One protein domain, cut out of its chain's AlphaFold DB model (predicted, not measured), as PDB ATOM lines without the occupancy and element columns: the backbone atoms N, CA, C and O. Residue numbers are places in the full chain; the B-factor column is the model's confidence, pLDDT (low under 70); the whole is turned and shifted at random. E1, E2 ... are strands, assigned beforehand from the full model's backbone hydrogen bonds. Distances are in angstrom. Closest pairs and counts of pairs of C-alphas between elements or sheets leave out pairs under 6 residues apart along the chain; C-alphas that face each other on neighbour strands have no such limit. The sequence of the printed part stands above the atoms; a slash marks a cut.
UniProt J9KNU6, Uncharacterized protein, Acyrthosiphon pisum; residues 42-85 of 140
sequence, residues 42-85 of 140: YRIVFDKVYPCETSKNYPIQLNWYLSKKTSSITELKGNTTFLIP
ATOM      1  N   TYR A  42      84.694 157.576 158.608       76.81
ATOM      2  CA  TYR A  42      85.806 156.845 159.202       76.81
ATOM      3  C   TYR A  42      86.684 157.770 160.028       76.81
ATOM      4  O   TYR A  42      87.065 158.854 159.590       76.81
ATOM      5  N   ARG A  43      87.078 157.291 161.210       79.44
ATOM      6  CA  ARG A  43      88.107 157.925 162.030       79.44
ATOM      7  C   ARG A  43      89.393 157.116 161.945       79.44
ATOM      8  O   ARG A  43      89.435 155.965 162.372       79.44
ATOM      9  N   ILE A  44      90.457 157.749 161.467       76.38
ATOM     10  CA  ILE A  44      91.804 157.176 161.516       76.38
ATOM     11  C   ILE A  44      92.343 157.342 162.940       76.38
ATOM     12  O   ILE A  44      92.335 158.441 163.499       76.38
ATOM     13  N   VAL A  45      92.789 156.241 163.543       80.81
ATOM     14  CA  VAL A  45      93.388 156.221 164.882       80.81
ATOM     15  C   VAL A  45      94.771 155.597 164.777       80.81
ATOM     16  O   VAL A  45      94.900 154.423 164.444       80.81
ATOM     17  N   PHE A  46      95.801 156.383 165.078       83.00
ATOM     18  CA  PHE A  46      97.173 155.893 165.150       83.00
ATOM     19  C   PHE A  46      97.399 155.208 166.500       83.00
ATOM     20  O   PHE A  46      97.236 155.838 167.546       83.00
ATOM     21  N   ASP A  47      97.741 153.919 166.474       86.00
ATOM     22  CA  ASP A  47      98.040 153.156 167.691       86.00
ATOM     23  C   ASP A  47      99.518 153.293 168.075       86.00
ATOM     24  O   ASP A  47      99.854 153.727 169.182       86.00
ATOM     25  N   LYS A  48     100.408 152.962 167.133       89.00
ATOM     26  CA  LYS A  48     101.857 152.976 167.330       89.00
ATOM     27  C   LYS A  48     102.583 153.408 166.061       89.00
ATOM     28  O   LYS A  48     102.187 153.027 164.963       89.00
ATOM     29  N   VAL A  49     103.669 154.153 166.231       89.62
ATOM     30  CA  VAL A  49     104.668 154.432 165.190       89.62
ATOM     31  C   VAL A  49     106.034 154.186 165.806       89.62
ATOM     32  O   VAL A  49     106.302 154.643 166.916       89.62
ATOM     33  N   TYR A  50     106.876 153.446 165.101       89.88
ATOM     34  CA  TYR A  50     108.238 153.143 165.511       89.88
ATOM     35  C   TYR A  50     109.178 153.340 164.320       89.88
ATOM     36  O   TYR A  50     108.756 153.162 163.170       89.88
ATOM     37  N   PRO A  51     110.440 153.718 164.568       87.19
ATOM     38  CA  PRO A  51     111.434 153.795 163.516       87.19
ATOM     39  C   PRO A  51     111.702 152.397 162.956       87.19
ATOM     40  O   PRO A  51     111.712 151.401 163.681       87.19
ATOM     41  N   CYS A  52     111.921 152.333 161.648       84.00
ATOM     42  CA  CYS A  52     112.405 151.118 161.005       84.00
ATOM     43  C   CYS A  52     113.898 150.942 161.300       84.00
ATOM     44  O   CYS A  52     114.626 151.929 161.419       84.00
ATOM     45  N   GLU A  53     114.369 149.696 161.362       84.75
ATOM     46  CA  GLU A  53     115.806 149.429 161.419       84.75
ATOM     47  C   GLU A  53     116.476 149.958 160.150       84.75
ATOM     48  O   GLU A  53     116.140 149.579 159.025       84.75
ATOM     49  N   THR A  54     117.425 150.874 160.326       81.94
ATOM     50  CA  THR A  54     118.197 151.434 159.226       81.94
ATOM     51  C   THR A  54     119.518 150.685 159.119       81.94
ATOM     52  O   THR A  54     120.295 150.597 160.061       81.94
ATOM     53  N   SER A  55     119.810 150.145 157.937       77.00
ATOM     54  CA  SER A  55     121.115 149.524 157.658       77.00
ATOM     55  C   SER A  55     122.199 150.549 157.312       77.00
ATOM     56  O   SER A  55     123.374 150.205 157.196       77.00
ATOM     57  N   LYS A  56     121.809 151.812 157.101       83.12
ATOM     58  CA  LYS A  56     122.671 152.911 156.662       83.12
ATOM     59  C   LYS A  56     122.287 154.198 157.379       83.12
ATOM     60  O   LYS A  56     121.115 154.436 157.661       83.12
ATOM     61  N   ASN A  57     123.276 155.060 157.589       82.38
ATOM     62  CA  ASN A  57     123.043 156.419 158.058       82.38
ATOM     63  C   ASN A  57     122.455 157.256 156.922       82.38
ATOM     64  O   ASN A  57     123.167 157.682 156.013       82.38
ATOM     65  N   TYR A  58     121.142 157.468 156.972       85.94
ATOM     66  CA  TYR A  58     120.459 158.363 156.048       85.94
ATOM     67  C   TYR A  58     120.679 159.825 156.454       85.94
ATOM     68  O   TYR A  58     120.801 160.116 157.647       85.94
ATOM     69  N   PRO A  59     120.713 160.750 155.479       86.19
ATOM     70  CA  PRO A  59     120.879 162.175 155.747       86.19
ATOM     71  C   PRO A  59     119.661 162.799 156.442       86.19
ATOM     72  O   PRO A  59     119.784 163.851 157.058       86.19
ATOM     73  N   ILE A  60     118.496 162.154 156.367       87.62
ATOM     74  CA  ILE A  60     117.302 162.515 157.131       87.62
ATOM     75  C   ILE A  60     116.972 161.340 158.045       87.62
ATOM     76  O   ILE A  60     116.762 160.226 157.563       87.62
ATOM     77  N   GLN A  61     116.941 161.585 159.354       88.25
ATOM     78  CA  GLN A  61     116.648 160.572 160.368       88.25
ATOM     79  C   GLN A  61     115.461 161.016 161.217       88.25
ATOM     80  O   GLN A  61     115.463 162.107 161.787       88.25
ATOM     81  N   LEU A  62     114.448 160.155 161.293       87.75
ATOM     82  CA  LEU A  62     113.221 160.365 162.059       87.75
ATOM     83  C   LEU A  62     113.103 159.255 163.104       87.75
ATOM     84  O   LEU A  62     112.507 158.212 162.843       87.75
ATOM     85  N   ASN A  63     113.671 159.468 164.291       88.81
ATOM     86  CA  ASN A  63     113.608 158.493 165.385       88.81
ATOM     87  C   ASN A  63     112.392 158.773 166.270       88.81
ATOM     88  O   ASN A  63     112.520 159.014 167.472       88.81
ATOM     89  N   TRP A  64     111.213 158.823 165.655       88.25
ATOM     90  CA  TRP A  64     109.958 159.107 166.340       88.25
ATOM     91  C   TRP A  64     109.285 157.825 166.812       88.25
ATOM     92  O   TRP A  64     109.069 156.886 166.051       88.25
ATOM     93  N   TYR A  65     108.910 157.836 168.082       90.50
ATOM     94  CA  TYR A  65     108.128 156.824 168.759       90.50
ATOM     95  C   TYR A  65     106.803 157.443 169.165       90.50
ATOM     96  O   TYR A  65     106.750 158.329 170.022       90.50
ATOM     97  N   LEU A  66     105.733 156.962 168.550       90.38
ATOM     98  CA  LEU A  66     104.371 157.306 168.918       90.38
ATOM     99  C   LEU A  66     103.744 156.084 169.575       90.38
ATOM    100  O   LEU A  66     103.763 154.998 169.000       90.38
ATOM    101  N   SER A  67     103.185 156.255 170.768       88.75
ATOM    102  CA  SER A  67     102.423 155.203 171.437       88.75
ATOM    103  C   SER A  67     101.176 155.783 172.066       88.75
ATOM    104  O   SER A  67     101.227 156.729 172.860       88.75
ATOM    105  N   LYS A  68     100.044 155.160 171.770       87.69
ATOM    106  CA  LYS A  68      98.794 155.447 172.451       87.69
ATOM    107  C   LYS A  68      98.837 154.886 173.878       87.69
ATOM    108  O   LYS A  68      99.043 153.688 174.060       87.69
ATOM    109  N   LYS A  69      98.691 155.745 174.894       85.81
ATOM    110  CA  LYS A  69      98.621 155.321 176.308       85.81
ATOM    111  C   LYS A  69      97.186 155.117 176.773       85.81
ATOM    112  O   LYS A  69      96.898 154.155 177.473       85.81
ATOM    113  N   THR A  70      96.288 156.014 176.377       84.81
ATOM    114  CA  THR A  70      94.851 155.920 176.668       84.81
ATOM    115  C   THR A  70      94.041 156.238 175.414       84.81
ATOM    116  O   THR A  70      94.592 156.598 174.374       84.81
ATOM    117  N   SER A  71      92.714 156.107 175.473       78.69
ATOM    118  CA  SER A  71      91.832 156.420 174.339       78.69
ATOM    119  C   SER A  71      91.996 157.856 173.816       78.69
ATOM    120  O   SER A  71      91.798 158.072 172.617       78.69
ATOM    121  N   SER A  72      92.392 158.793 174.684       81.25
ATOM    122  CA  SER A  72      92.533 160.227 174.411       81.25
ATOM    123  C   SER A  72      93.974 160.754 174.432       81.25
ATOM    124  O   SER A  72      94.197 161.851 173.928       81.25
ATOM    125  N   ILE A  73      94.941 160.013 174.986       83.69
ATOM    126  CA  ILE A  73      96.326 160.482 175.157       83.69
ATOM    127  C   ILE A  73      97.285 159.639 174.318       83.69
ATOM    128  O   ILE A  73      97.421 158.425 174.509       83.69
ATOM    129  N   THR A  74      98.008 160.328 173.440       87.19
ATOM    130  CA  THR A  74      99.085 159.777 172.620       87.19
ATOM    131  C   THR A  74     100.404 160.397 173.060       87.19
ATOM    132  O   THR A  74     100.539 161.618 173.066       87.19
ATOM    133  N   GLU A  75     101.382 159.569 173.422       89.44
ATOM    134  CA  GLU A  75     102.743 160.038 173.675       89.44
ATOM    135  C   GLU A  75     103.551 160.011 172.384       89.44
ATOM    136  O   GLU A  75     103.596 158.989 171.699       89.44
ATOM    137  N   LEU A  76     104.222 161.123 172.091       89.12
ATOM    138  CA  LEU A  76     105.212 161.240 171.030       89.12
ATOM    139  C   LEU A  76     106.569 161.542 171.670       89.12
ATOM    140  O   LEU A  76     106.700 162.494 172.439       89.12
ATOM    141  N   LYS A  77     107.572 160.722 171.370       89.94
ATOM    142  CA  LYS A  77     108.958 160.884 171.827       89.94
ATOM    143  C   LYS A  77     109.883 160.681 170.646       89.94
ATOM    144  O   LYS A  77     109.607 159.840 169.802       89.94
ATOM    145  N   GLY A  78     110.996 161.394 170.592       88.56
ATOM    146  CA  GLY A  78     111.978 161.159 169.546       88.56
ATOM    147  C   GLY A  78     112.797 162.379 169.206       88.56
ATOM    148  O   GLY A  78     112.631 163.446 169.795       88.56
ATOM    149  N   ASN A  79     113.670 162.199 168.226       89.44
ATOM    150  CA  ASN A  79     114.435 163.278 167.630       89.44
ATOM    151  C   ASN A  79     114.344 163.216 166.104       89.44
ATOM    152  O   ASN A  79     114.005 162.187 165.510       89.44
ATOM    153  N   THR A  80     114.633 164.356 165.493       87.56
ATOM    154  CA  THR A  80     114.747 164.490 164.049       87.56
ATOM    155  C   THR A  80     116.086 165.107 163.721       87.56
ATOM    156  O   THR A  80     116.487 166.092 164.340       87.56
ATOM    157  N   THR A  81     116.761 164.553 162.726       89.56
ATOM    158  CA  THR A  81     118.011 165.100 162.207       89.56
ATOM    159  C   THR A  81     117.880 165.290 160.705       89.56
ATOM    160  O   THR A  81     117.562 164.344 159.987       89.56
ATOM    161  N   PHE A  82     118.135 166.514 160.235       88.31
ATOM    162  CA  PHE A  82     118.177 166.872 158.818       88.31
ATOM    163  C   PHE A  82     119.596 167.334 158.465       88.31
ATOM    164  O   PHE A  82     119.994 168.438 158.823       88.31
ATOM    165  N   LEU A  83     120.371 166.489 157.781       89.62
ATOM    166  CA  LEU A  83     121.689 166.851 157.235       89.62
ATOM    167  C   LEU A  83     121.585 167.507 155.852       89.62
ATOM    168  O   LEU A  83     122.510 168.188 155.421       89.62
ATOM    169  N   ILE A  84     120.465 167.295 155.159       90.81
ATOM    170  CA  ILE A  84     120.133 167.909 153.871       90.81
ATOM    171  C   ILE A  84     118.761 168.585 153.969       90.81
ATOM    172  O   ILE A  84     117.927 168.142 154.769       90.81
ATOM    173  N   PRO A  85     118.498 169.632 153.169       89.06
ATOM    174  CA  PRO A  85     117.182 170.255 153.127       89.06
ATOM    175  C   PRO A  85     116.124 169.289 152.581       89.06
ATOM    176  O   PRO A  85     116.398 168.447 151.726       89.06
TER     177      PRO A  85
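AT A GLANCE: This is residues 42 to 85 of the 140 residues of an uncharacterized protein of Acyrthosiphon pisum (UniProt J9KNU6). A long, two-stranded hairpin, E1 and E2, makes the length of this loose model, and the unnamed stretch of residues 42 to 59 comes first, running along the E1 side of the hairpin before the chain folds back into E1. A short antiparallel pairing of residues 48 to 49 with residues 66 to 67 ties that stretch to E1. The printed part has 44 residues with no named helix and two named strands, E1 then E2, in one antiparallel sheet of order E1 - E2. The class is all strand, though under half of the residues, 18 of 44, are in named elements. The whole is loose and elongated, with a radius of gyration of the C-alphas of 13.3 A and spans of 36 by 21 by 19 A.

HOW THE PARTS SIT: Residues 48 to 49 pair antiparallel with residues 66 to 67 of E1, residues 60 to 68. E1 and E2, residues 74 to 82, are antiparallel neighbours and form a hairpin, with 178 degrees between their directions. The C-alphas of Ile 60 and Phe 82 face each other at 4.8 A, and those of Lys 68 and Thr 74 at 4.3 A. N 61 and O 81 are within hydrogen-bond range at 2.9 A, as are N 65 and O 77 at 2.7 A.

IN THESE COORDINATES: The printed part begins with C-alpha 42 at (85.806, 156.845, 159.202). E1 runs 25.0 A, from C-alpha 60 at (117.302, 162.515, 157.131) to C-alpha 68. E2 runs 24.6 A, from C-alpha 74 to C-alpha 82 at (118.177, 166.872, 158.818).

THE WHOLE: The two C-alphas farthest apart, those of Tyr 42 and Leu 83, are 37.3 A apart. The printed part has no cut, and the link from E1 to E2, five residues, is tight. The mean pLDDT of the printed part is 86.0, and no printed residue is under 70.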